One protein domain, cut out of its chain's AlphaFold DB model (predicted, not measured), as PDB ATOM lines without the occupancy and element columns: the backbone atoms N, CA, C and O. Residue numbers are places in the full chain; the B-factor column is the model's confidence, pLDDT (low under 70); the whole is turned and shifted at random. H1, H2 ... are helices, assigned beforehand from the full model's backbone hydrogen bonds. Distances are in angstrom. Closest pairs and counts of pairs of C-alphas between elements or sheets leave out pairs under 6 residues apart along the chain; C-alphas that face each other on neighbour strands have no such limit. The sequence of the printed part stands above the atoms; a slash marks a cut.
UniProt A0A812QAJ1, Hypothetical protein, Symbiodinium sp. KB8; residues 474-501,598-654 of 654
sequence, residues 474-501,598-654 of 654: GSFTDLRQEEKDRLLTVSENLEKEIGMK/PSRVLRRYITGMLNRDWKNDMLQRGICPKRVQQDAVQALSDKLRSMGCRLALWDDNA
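What this domain is: This is residues 474 to 501 and 598 to 654 of the 654 residues of the protein "Hypothetical protein" of Symbiodinium sp. KB8 (UniProt A0A812QAJ1). One long helix, H5, runs through the core; H3 crosses it at a steep angle, and H1 meets it nearly at a right angle, coming in by its last residue. H4 makes a corner with the first residue of H5, short H2 packs on H3, and a tail without a named helix, residues 643 to 654, leads away from the last residue of H5, so that H4 and this tail lie at the two ends of the longest axis. The printed part has 85 residues with five named helices, H1 to H5 in chain order, and no named strand; the class is all helix, with 51 residues in the helices. It is only just compact, close to loose, with a radius of gyration of the C-alphas of 14.0 A, and is elongated, spanning 46 by 26 by 21 A.

How they stand to each other: The hub is H5, residues 625 to 642, which touches three other helices. With residues 629 to 637 alone it touches H3, residues 599 to 609, at a steep tilt of 63 degrees, opposite ways; the closest C-alphas are those of Leu 602 and Val 633, 5.9 A apart. With residues 632 to 636 alone it only just touches H1, residues 481 to 487, with 3 pairs of C-alphas within 8 A, the closest those of Leu 487 and Ala 632 at 6.7 A; their lines are about perpendicular at 82 degrees. With residue 625 alone it touches H4, residues 612 to 620, only at the corner and only just, with 3 pairs; the C-alphas of Lys 615 and Pro 625 are the closest, 5.8 A apart. H2, residues 494 to 499, only just touches H3, with 3 pairs, the C-alphas of Ile 498 and Val 601 being closest at 6.5 A, and is apart from H5. H1 and H3 are close but not clearly touching, the C-alphas of Leu 487 and Ile 606 being closest at 6.7 A. The helix packing is mostly crossed. Every O i to N i+4 pair is within hydrogen-bond range in H1, H3, H4 and H5; in H2 it is 1 of 2.

Where its parts are: H5 is 25.0 A long, from C-alpha 625 at (325.228, 285.654, 169.505) to C-alpha 642 at (349.368, 278.998, 169.616). H3 measures 15.4 A and H4 12.3 A. H1 begins at C-alpha 481, at (338.683, 294.368, 171.414).

The domain as a whole: The C-alphas farthest apart, those of Gln 620 and Asn 653, are 46.3 A apart. Residues 502 to 597 are not printed, and C-alphas 501 and 598 are 14.2 A apart across this cut. No link printed whole is long. The mean pLDDT of the printed part is 85.6; residues 493 to 501, 650 and 653 to 654 are under 70.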
ATOM      1  N   GLY A 474     327.497 291.003 162.424       79.19
ATOM      2  CA  GLY A 474     327.316 290.069 163.528       79.19
ATOM      3  C   GLY A 474     328.263 288.877 163.523       79.19
ATOM      4  O   GLY A 474     327.897 287.828 164.050       79.19
ATOM      5  N   SER A 475     329.453 289.027 162.945       88.44
ATOM      6  CA  SER A 475     330.568 288.106 163.183       88.44
ATOM      7  C   SER A 475     331.336 288.517 164.443       88.44
ATOM      8  O   SER A 475     331.171 289.618 164.976       88.44
ATOM      9  N   PHE A 476     332.253 287.674 164.905       92.38
ATOM     10  CA  PHE A 476     333.172 288.019 165.990       92.38
ATOM     11  C   PHE A 476     334.053 289.234 165.679       92.38
ATOM     12  O   PHE A 476     334.512 289.893 166.612       92.38
ATOM     13  N   THR A 477     334.265 289.596 164.406       92.19
ATOM     14  CA  THR A 477     335.037 290.801 164.058       92.19
ATOM     15  C   THR A 477     334.349 292.094 164.520       92.19
ATOM     16  O   THR A 477     335.057 293.035 164.885       92.19
ATOM     17  N   ASP A 478     333.016 292.095 164.649       93.81
ATOM     18  CA  ASP A 478     332.184 293.238 165.062       93.81
ATOM     19  C   ASP A 478     332.186 293.498 166.586       93.81
ATOM     20  O   ASP A 478     331.676 294.516 167.072       93.81
ATOM     21  N   LEU A 479     332.775 292.589 167.372       94.19
ATOM     22  CA  LEU A 479     333.007 292.799 168.800       94.19
ATOM     23  C   LEU A 479     334.151 293.793 169.049       94.19
ATOM     24  O   LEU A 479     335.171 293.806 168.350       94.19
ATOM     25  N   ARG A 480     334.028 294.596 170.111       95.94
ATOM     26  CA  ARG A 480     335.113 295.471 170.582       95.94
ATOM     27  C   ARG A 480     336.284 294.614 171.062       95.94
ATOM     28  O   ARG A 480     336.086 293.489 171.517       95.94
ATOM     29  N   GLN A 481     337.503 295.150 171.027       95.88
ATOM     30  CA  GLN A 481     338.683 294.368 171.414       95.88
ATOM     31  C   GLN A 481     338.590 293.836 172.854       95.88
ATOM     32  O   GLN A 481     338.830 292.659 173.068       95.88
ATOM     33  N   GLU A 482     338.097 294.635 173.806       95.50
ATOM     34  CA  GLU A 482     337.855 294.186 175.190       95.50
ATOM     35  C   GLU A 482     336.874 293.002 175.298       95.50
ATOM     36  O   GLU A 482     336.952 292.207 176.232       95.50
ATOM     37  N   GLU A 483     335.922 292.894 174.372       94.56
ATOM     38  CA  GLU A 483     334.910 291.833 174.337       94.56
ATOM     39  C   GLU A 483     335.514 290.536 173.787       94.56
ATOM     40  O   GLU A 483     335.331 289.467 174.375       94.56
ATOM     41  N   LYS A 484     336.315 290.654 172.719       95.81
ATOM     42  CA  LYS A 484     337.143 289.571 172.170       95.81
ATOM     43  C   LYS A 484     338.143 289.073 173.209       95.81
ATOM     44  O   LYS A 484     338.205 287.877 173.469       95.81
ATOM     45  N   ASP A 485     338.870 289.985 173.849       94.12
ATOM     46  CA  ASP A 485     339.870 289.668 174.865       94.12
ATOM     47  C   ASP A 485     339.237 288.927 176.041       94.12
ATOM     48  O   ASP A 485     339.796 287.927 176.480       94.12
ATOM     49  N   ARG A 486     338.047 289.339 176.510       92.62
ATOM     50  CA  ARG A 486     337.292 288.609 177.544       92.62
ATOM     51  C   ARG A 486     336.958 287.186 177.102       92.62
ATOM     52  O   ARG A 486     337.315 286.263 177.823       92.62
ATOM     53  N   LEU A 487     336.340 286.992 175.933       91.94
ATOM     54  CA  LEU A 487     335.995 285.654 175.417       91.94
ATOM     55  C   LEU A 487     337.219 284.757 175.183       91.94
ATOM     56  O   LEU A 487     337.152 283.547 175.377       91.94
ATOM     57  N   LEU A 488     338.347 285.352 174.800       92.25
ATOM     58  CA  LEU A 488     339.617 284.664 174.580       92.25
ATOM     59  C   LEU A 488     340.507 284.633 175.831       92.25
ATOM     60  O   LEU A 488     341.655 284.181 175.751       92.25
ATOM     61  N   THR A 489     340.041 285.112 176.990       89.44
ATOM     62  CA  THR A 489     340.805 285.044 178.241       89.44
ATOM     63  C   THR A 489     340.750 283.618 178.769       89.44
ATOM     64  O   THR A 489     339.891 283.258 179.569       89.44
ATOM     65  N   VAL A 490     341.727 282.811 178.352       78.75
ATOM     66  CA  VAL A 490     342.068 281.550 179.015       78.75
ATOM     67  C   VAL A 490     342.477 281.887 180.444       78.75
ATOM     68  O   VAL A 490     343.601 282.309 180.699       78.75
ATOM     69  N   SER A 491     341.539 281.778 181.382       76.62
ATOM     70  CA  SER A 491     341.866 281.938 182.796       76.62
ATOM     71  C   SER A 491     342.743 280.767 183.258       76.62
ATOM     72  O   SER A 491     342.639 279.662 182.730       76.62
ATOM     73  N   GLU A 492     343.545 280.939 184.311       70.31
ATOM     74  CA  GLU A 492     344.232 279.795 184.939       70.31
ATOM     75  C   GLU A 492     343.247 278.753 185.506       70.31
ATOM     76  O   GLU A 492     343.640 277.647 185.879       70.31
ATOM     77  N   ASN A 493     341.977 279.123 185.684       64.56
ATOM     78  CA  ASN A 493     340.919 278.175 186.013       64.56
ATOM     79  C   ASN A 493     340.463 277.422 184.774       64.56
ATOM     80  O   ASN A 493     340.136 276.254 184.896       64.56
ATOM     81  N   LEU A 494     340.562 278.016 183.587       63.75
ATOM     82  CA  LEU A 494     340.238 277.350 182.343       63.75
ATOM     83  C   LEU A 494     341.168 276.163 182.092       63.75
ATOM     84  O   LEU A 494     340.678 275.073 181.849       63.75
ATOM     85  N   GLU A 495     342.479 276.292 182.305       63.28
ATOM     86  CA  GLU A 495     343.396 275.135 182.295       63.28
ATOM     87  C   GLU A 495     342.966 274.024 183.284       63.28
ATOM     88  O   GLU A 495     343.202 272.832 183.067       63.28
ATOM     89  N   LYS A 496     342.280 274.388 184.375       61.59
ATOM     90  CA  LYS A 496     341.784 273.467 185.410       61.59
ATOM     91  C   LYS A 496     340.368 272.924 185.117       61.59
ATOM     92  O   LYS A 496     340.080 271.826 185.583       61.59
ATOM     93  N   GLU A 497     339.534 273.648 184.364       54.06
ATOM     94  CA  GLU A 497     338.110 273.378 184.070       54.06
ATOM     95  C   GLU A 497     337.870 272.793 182.672       54.06
ATOM     96  O   GLU A 497     337.092 271.855 182.536       54.06
ATOM     97  N   ILE A 498     338.580 273.273 181.641       55.09
ATOM     98  CA  ILE A 498     338.649 272.618 180.319       55.09
ATOM     99  C   ILE A 498     339.233 271.206 180.440       55.09
ATOM    100  O   ILE A 498     338.977 270.348 179.594       55.09
ATOM    101  N   GLY A 499     340.025 270.969 181.485       49.19
ATOM    102  CA  GLY A 499     340.638 269.676 181.726       49.19
ATOM    103  C   GLY A 499     342.037 269.524 181.136       49.19
ATOM    104  O   GLY A 499     342.380 268.442 180.668       49.19
ATOM    105  N   MET A 500     342.870 270.573 181.205       46.91
ATOM    106  CA  MET A 500     344.330 270.395 181.111       46.91
ATOM    107  C   MET A 500     344.928 269.905 182.444       46.91
ATOM    108  O   MET A 500     345.917 269.173 182.456       46.91
ATOM    109  N   LYS A 501     344.259 270.160 183.581       47.88
ATOM    110  CA  LYS A 501     344.246 269.170 184.675       47.88
ATOM    111  C   LYS A 501     343.544 267.906 184.181       47.88
ATOM    112  O   LYS A 501     342.492 268.051 183.579       47.88
ATOM    113  N   PRO A 598     337.809 269.031 173.519       86.69
ATOM    114  CA  PRO A 598     336.659 268.826 172.646       86.69
ATOM    115  C   PRO A 598     335.925 270.145 172.373       86.69
ATOM    116  O   PRO A 598     335.674 270.921 173.299       86.69
ATOM    117  N   SER A 599     335.489 270.357 171.129       87.56
ATOM    118  CA  SER A 599     334.713 271.538 170.721       87.56
ATOM    119  C   SER A 599     333.488 271.773 171.611       87.56
ATOM    120  O   SER A 599     333.223 272.905 171.995       87.56
ATOM    121  N   ARG A 600     332.798 270.707 172.048       88.69
ATOM    122  CA  ARG A 600     331.677 270.774 173.009       88.69
ATOM    123  C   ARG A 600     332.054 271.415 174.356       88.69
ATOM    124  O   ARG A 600     331.234 272.118 174.939       88.69
ATOM    125  N   VAL A 601     333.284 271.216 174.844       88.62
ATOM    126  CA  VAL A 601     333.783 271.842 176.086       88.62
ATOM    127  C   VAL A 601     334.048 273.331 175.856       88.62
ATOM    128  O   VAL A 601     333.618 274.153 176.663       88.62
ATOM    129  N   LEU A 602     334.661 273.689 174.722       90.88
ATOM    130  CA  LEU A 602     334.845 275.090 174.318       90.88
ATOM    131  C   LEU A 602     333.500 275.809 174.126       90.88
ATOM    132  O   LEU A 602     333.325 276.905 174.654       90.88
ATOM    133  N   ARG A 603     332.526 275.173 173.453       93.44
ATOM    134  CA  ARG A 603     331.156 275.692 173.290       93.44
ATOM    135  C   ARG A 603     330.529 275.993 174.649       93.44
ATOM    136  O   ARG A 603     330.078 277.116 174.842       93.44
ATOM    137  N   ARG A 604     330.554 275.045 175.597       91.25
ATOM    138  CA  ARG A 604     330.021 275.238 176.963       91.25
ATOM    139  C   ARG A 604     330.715 276.374 177.711       91.25
ATOM    140  O   ARG A 604     330.028 277.181 178.331       91.25
ATOM    141  N   TYR A 605     332.042 276.466 177.627       90.88
ATOM    142  CA  TYR A 605     332.788 277.550 178.262       90.88
ATOM    143  C   TYR A 605     332.370 278.925 177.725       90.88
ATOM    144  O   TYR A 605     331.968 279.792 178.502       90.88
ATOM    145  N   ILE A 606     332.377 279.100 176.401       94.06
ATOM    146  CA  ILE A 606     331.955 280.350 175.762       94.06
ATOM    147  C   ILE A 606     330.481 280.655 176.085       94.06
ATOM    148  O   ILE A 606     330.176 281.786 176.456       94.06
ATOM    149  N   THR A 607     329.572 279.669 176.061       94.25
ATOM    150  CA  THR A 607     328.170 279.854 176.494       94.25
ATOM    151  C   THR A 607     328.074 280.387 177.923       94.25
ATOM    152  O   THR A 607     327.279 281.293 178.167       94.25
ATOM    153  N   GLY A 608     328.884 279.858 178.847       92.19
ATOM    154  CA  GLY A 608     328.935 280.299 180.244       92.19
ATOM    155  C   GLY A 608     329.478 281.720 180.429       92.19
ATOM    156  O   GLY A 608     329.116 282.387 181.393       92.19
ATOM    157  N   MET A 609     330.297 282.217 179.495       92.31
ATOM    158  CA  MET A 609     330.717 283.625 179.457       92.31
ATOM    159  C   MET A 609     329.676 284.543 178.799       92.31
ATOM    160  O   MET A 609     329.555 285.713 179.168       92.31
ATOM    161  N   LEU A 610     328.908 284.026 177.833       94.06
ATOM    162  CA  LEU A 610     327.832 284.737 177.140       94.06
ATOM    163  C   LEU A 610     326.564 284.833 178.015       94.06
ATOM    164  O   LEU A 610     325.516 284.255 177.707       94.06
ATOM    165  N   ASN A 611     326.657 285.611 179.098       95.06
ATOM    166  CA  ASN A 611     325.535 285.957 179.972       95.06
ATOM    167  C   ASN A 611     324.336 286.513 179.182       95.06
ATOM    168  O   ASN A 611     324.504 287.178 178.158       95.06
ATOM    169  N   ARG A 612     323.116 286.302 179.699       96.50
ATOM    170  CA  ARG A 612     321.862 286.733 179.049       96.50
ATOM    171  C   ARG A 612     321.864 288.217 178.673       96.50
ATOM    172  O   ARG A 612     321.484 288.552 177.557       96.50
ATOM    173  N   ASP A 613     322.341 289.083 179.560       96.81
ATOM    174  CA  ASP A 613     322.412 290.528 179.310       96.81
ATOM    175  C   ASP A 613     323.376 290.876 178.172       96.81
ATOM    176  O   ASP A 613     323.122 291.792 177.396       96.81
ATOM    177  N   TRP A 614     324.452 290.103 178.019       95.44
ATOM    178  CA  TRP A 614     325.444 290.314 176.970       95.44
ATOM    179  C   TRP A 614     324.966 289.773 175.616       95.44
ATOM    180  O   TRP A 614     325.139 290.433 174.596       95.44
ATOM    181  N   LYS A 615     324.240 288.644 175.612       96.44
ATOM    182  CA  LYS A 615     323.472 288.180 174.442       96.44
ATOM    183  C   LYS A 615     322.430 289.225 174.011       96.44
ATOM    184  O   LYS A 615     322.279 289.467 172.817       96.44
ATOM    185  N   ASN A 616     321.754 289.876 174.962       96.69
ATOM    186  CA  ASN A 616     320.799 290.952 174.680       96.69
ATOM    187  C   ASN A 616     321.482 292.218 174.119       96.69
ATOM    188  O   ASN A 616     320.957 292.793 173.171       96.69
ATOM    189  N   ASP A 617     322.639 292.639 174.652       96.19
ATOM    190  CA  ASP A 617     323.426 293.771 174.117       96.19
ATOM    191  C   ASP A 617     323.882 293.512 172.673       96.19
ATOM    192  O   ASP A 617     323.691 294.359 171.798       96.19
ATOM    193  N   MET A 618     324.398 292.310 172.392       95.44
ATOM    194  CA  MET A 618     324.753 291.890 171.032       95.44
ATOM    195  C   MET A 618     323.546 291.980 170.092       95.44
ATOM    196  O   MET A 618     323.639 292.628 169.051       95.44
ATOM    197  N   LEU A 619     322.386 291.436 170.484       95.88
ATOM    198  CA  LEU A 619     321.159 291.518 169.683       95.88
ATOM    199  C   LEU A 619     320.691 292.968 169.458       95.88
ATOM    200  O   LEU A 619     320.291 293.308 168.348       95.88
ATOM    201  N   GLN A 620     320.796 293.850 170.460       96.06
ATOM    202  CA  GLN A 620     320.489 295.284 170.311       96.06
ATOM    203  C   GLN A 620     321.449 296.006 169.353       96.06
ATOM    204  O   GLN A 620     321.062 296.980 168.712       96.06
ATOM    205  N   ARG A 621     322.687 295.516 169.220       95.50
ATOM    206  CA  ARG A 621     323.691 295.983 168.248       95.50
ATOM    207  C   ARG A 621     323.546 295.336 166.864       95.50
ATOM    208  O   ARG A 621     324.343 295.645 165.982       95.50
ATOM    209  N   GLY A 622     322.569 294.445 166.671       95.75
ATOM    210  CA  GLY A 622     322.392 293.668 165.440       95.75
ATOM    211  C   GLY A 622     323.391 292.517 165.269       95.75
ATOM    212  O   GLY A 622     323.491 291.964 164.183       95.75
ATOM    213  N   ILE A 623     324.132 292.148 166.317       96.00
ATOM    214  CA  ILE A 623     325.145 291.086 166.303       96.00
ATOM    215  C   ILE A 623     324.498 289.754 166.705       96.00
ATOM    216  O   ILE A 623     323.854 289.665 167.751       96.00
ATOM    217  N   CYS A 624     324.698 288.698 165.911       95.50
ATOM    218  CA  CYS A 624     324.154 287.367 166.190       95.50
ATOM    219  C   CYS A 624     324.990 286.622 167.255       95.50
ATOM    220  O   CYS A 624     326.128 286.240 166.970       95.50
ATOM    221  N   PRO A 625     324.448 286.312 168.455       95.62
ATOM    222  CA  PRO A 625     325.228 285.654 169.505       95.62
ATOM    223  C   PRO A 625     325.675 284.229 169.145       95.62
ATOM    224  O   PRO A 625     326.697 283.776 169.652       95.62
ATOM    225  N   LYS A 626     324.936 283.524 168.268       94.81
ATOM    226  CA  LYS A 626     325.309 282.177 167.794       94.81
ATOM    227  C   LYS A 626     326.575 282.213 166.933       94.81
ATOM    228  O   LYS A 626     327.498 281.446 167.189       94.81
ATOM    229  N   ARG A 627     326.646 283.146 165.975       95.12
ATOM    230  CA  ARG A 627     327.817 283.322 165.099       95.12
ATOM    231  C   ARG A 627     329.040 283.755 165.905       95.12
ATOM    232  O   ARG A 627     330.081 283.117 165.831       95.12
ATOM    233  N   VAL A 628     328.861 284.731 166.801       95.06
ATOM    234  CA  VAL A 628     329.883 285.121 167.789       95.06
ATOM    235  C   VAL A 628     330.381 283.930 168.613       95.06
ATOM    236  O   VAL A 628     331.579 283.835 168.858       95.06
ATOM    237  N   GLN A 629     329.503 283.019 169.044       95.31
ATOM    238  CA  GLN A 629     329.900 281.825 169.791       95.31
ATOM    239  C   GLN A 629     330.733 280.853 168.940       95.31
ATOM    240  O   GLN A 629     331.747 280.362 169.432       95.31
ATOM    241  N   GLN A 630     330.329 280.573 167.695       95.00
ATOM    242  CA  GLN A 630     331.078 279.707 166.770       95.00
ATOM    243  C   GLN A 630     332.478 280.275 166.507       95.00
ATOM    244  O   GLN A 630     333.482 279.614 166.777       95.00
ATOM    245  N   ASP A 631     332.534 281.533 166.078       95.38
ATOM    246  CA  ASP A 631     333.764 282.261 165.786       95.38
ATOM    247  C   ASP A 631     334.684 282.352 167.023       95.38
ATOM    248  O   ASP A 631     335.893 282.152 166.921       95.38
ATOM    249  N   ALA A 632     334.129 282.613 168.216       95.19
ATOM    250  CA  ALA A 632     334.896 282.671 169.463       95.19
ATOM    251  C   ALA A 632     335.454 281.301 169.875       95.19
ATOM    252  O   ALA A 632     336.559 281.232 170.410       95.19
ATOM    253  N   VAL A 633     334.725 280.208 169.622       94.38
ATOM    254  CA  VAL A 633     335.221 278.839 169.840       94.38
ATOM    255  C   VAL A 633     336.364 278.516 168.884       94.38
ATOM    256  O   VAL A 633     337.365 277.945 169.324       94.38
ATOM    257  N   GLN A 634     336.262 278.925 167.617       93.31
ATOM    258  CA  GLN A 634     337.337 278.760 166.642       93.31
ATOM    259  C   GLN A 634     338.576 279.580 167.037       93.31
ATOM    260  O   GLN A 634     339.652 279.017 167.215       93.31
ATOM    261  N   ALA A 635     338.414 280.875 167.320       94.31
ATOM    262  CA  ALA A 635     339.503 281.744 167.765       94.31
ATOM    263  C   ALA A 635     340.141 281.285 169.096       94.31
ATOM    264  O   ALA A 635     341.350 281.424 169.290       94.31
ATOM    265  N   LEU A 636     339.363 280.692 170.011       92.81
ATOM    266  CA  LEU A 636     339.884 280.082 171.237       92.81
ATOM    267  C   LEU A 636     340.661 278.786 170.946       92.81
ATOM    268  O   LEU A 636     341.700 278.555 171.564       92.81
ATOM    269  N   SER A 637     340.207 277.971 169.992       91.00
ATOM    270  CA  SER A 637     340.924 276.785 169.498       91.00
ATOM    271  C   SER A 637     342.267 277.165 168.861       91.00
ATOM    272  O   SER A 637     343.306 276.598 169.209       91.00
ATOM    273  N   ASP A 638     342.282 278.198 168.014       90.62
ATOM    274  CA  ASP A 638     343.493 278.734 167.381       90.62
ATOM    275  C   ASP A 638     344.455 279.371 168.405       90.62
ATOM    276  O   ASP A 638     345.676 279.231 168.292       90.62
ATOM    277  N   LYS A 639     343.928 279.990 169.470       90.75
ATOM    278  CA  LYS A 639     344.734 280.469 170.604       90.75
ATOM    279  C   LYS A 639     345.318 279.324 171.439       90.75
ATOM    280  O   LYS A 639     346.476 279.386 171.841       90.75
ATOM    281  N   LEU A 640     344.556 278.263 171.701       88.75
ATOM    282  CA  LEU A 640     345.062 277.066 172.387       88.75
ATOM    283  C   LEU A 640     346.179 276.403 171.565       88.75
ATOM    284  O   LEU A 640     347.228 276.063 172.112       88.75
ATOM    285  N   ARG A 641     346.007 276.331 170.242       86.38
ATOM    286  CA  ARG A 641     347.046 275.934 169.281       86.38
ATOM    287  C   ARG A 641     348.310 276.788 169.408       86.38
ATOM    288  O   ARG A 641     349.399 276.233 169.534       86.38
ATOM    289  N   SER A 642     348.194 278.120 169.460       86.12
ATOM    290  CA  SER A 642     349.368 278.998 169.616       86.12
ATOM    291  C   SER A 642     350.090 278.834 170.962       86.12
ATOM    292  O   SER A 642     351.266 279.169 171.065       86.12
ATOM    293  N   MET A 643     349.416 278.308 171.991       82.88
ATOM    294  CA  MET A 643     350.017 277.970 173.293       82.88
ATOM    295  C   MET A 643     350.665 276.574 173.330       82.88
ATOM    296  O   MET A 643     351.139 276.146 174.380       82.88
ATOM    297  N   GLY A 644     350.727 275.872 172.194       82.00
ATOM    298  CA  GLY A 644     351.376 274.568 172.077       82.00
ATOM    299  C   GLY A 644     350.432 273.372 172.166       82.00
ATOM    300  O   GLY A 644     350.924 272.243 172.189       82.00
ATOM    301  N   CYS A 645     349.109 273.572 172.165       82.12
ATOM    302  CA  CYS A 645     348.197 272.452 171.959       82.12
ATOM    303  C   CYS A 645     348.333 271.941 170.513       82.12
ATOM    304  O   CYS A 645     348.154 272.722 169.580       82.12
ATOM    305  N   ARG A 646     348.651 270.655 170.305       77.06
ATOM    306  CA  ARG A 646     348.943 270.074 168.986       77.06
ATOM    307  C   ARG A 646     347.914 269.059 168.485       77.06
ATOM    308  O   ARG A 646     347.236 268.398 169.268       77.06
ATOM    309  N   LEU A 647     347.823 268.979 167.159       80.19
ATOM    310  CA  LEU A 647     347.057 268.019 166.359       80.19
ATOM    311  C   LEU A 647     348.022 267.175 165.514       80.19
ATOM    312  O   LEU A 647     349.164 267.587 165.310       80.19
ATOM    313  N   ALA A 648     347.533 266.074 164.937       73.12
ATOM    314  CA  ALA A 648     348.289 265.189 164.040       73.12
ATOM    315  C   ALA A 648     349.040 265.947 162.930       73.12
ATOM    316  O   ALA A 648     350.211 265.678 162.666       73.12
ATOM    317  N   LEU A 649     348.384 266.963 162.354       70.81
ATOM    318  CA  LEU A 649     348.918 267.821 161.290       70.81
ATOM    319  C   LEU A 649     350.190 268.606 161.670       70.81
ATOM    320  O   LEU A 649     350.849 269.126 160.777       70.81
ATOM    321  N   TRP A 650     350.532 268.736 162.961       66.31
ATOM    322  CA  TRP A 650     351.739 269.450 163.431       66.31
ATOM    323  C   TRP A 650     352.723 268.555 164.200       66.31
ATOM    324  O   TRP A 650     353.678 269.057 164.802       66.31
ATOM    325  N   ASP A 651     352.478 267.245 164.188       70.81
ATOM    326  CA  ASP A 651     353.438 266.210 164.586       70.81
ATOM    327  C   ASP A 651     354.117 265.577 163.347       70.81
ATOM    328  O   ASP A 651     354.734 264.523 163.463       70.81
ATOM    329  N   ASP A 652     353.962 266.199 162.167       70.56
ATOM    330  CA  ASP A 652     354.385 265.710 160.840       70.56
ATOM    331  C   ASP A 652     353.844 264.300 160.488       70.56
ATOM    332  O   ASP A 652     354.416 263.568 159.684       70.56
ATOM    333  N   ASN A 653     352.701 263.939 161.085       57.44
ATOM    334  CA  ASN A 653     352.013 262.641 160.999       57.44
ATOM    335  C   ASN A 653     350.789 262.651 160.046       57.44
ATOM    336  O   ASN A 653     349.908 261.795 160.167       57.44
ATOM    337  N   ALA A 654     350.687 263.661 159.175       51.28
ATOM    338  CA  ALA A 654     349.527 263.925 158.313       51.28
ATOM    339  C   ALA A 654     349.325 262.876 157.200       51.28
ATOM    340  O   ALA A 654     350.325 262.528 156.535       51.28
TER     341      ALA A 654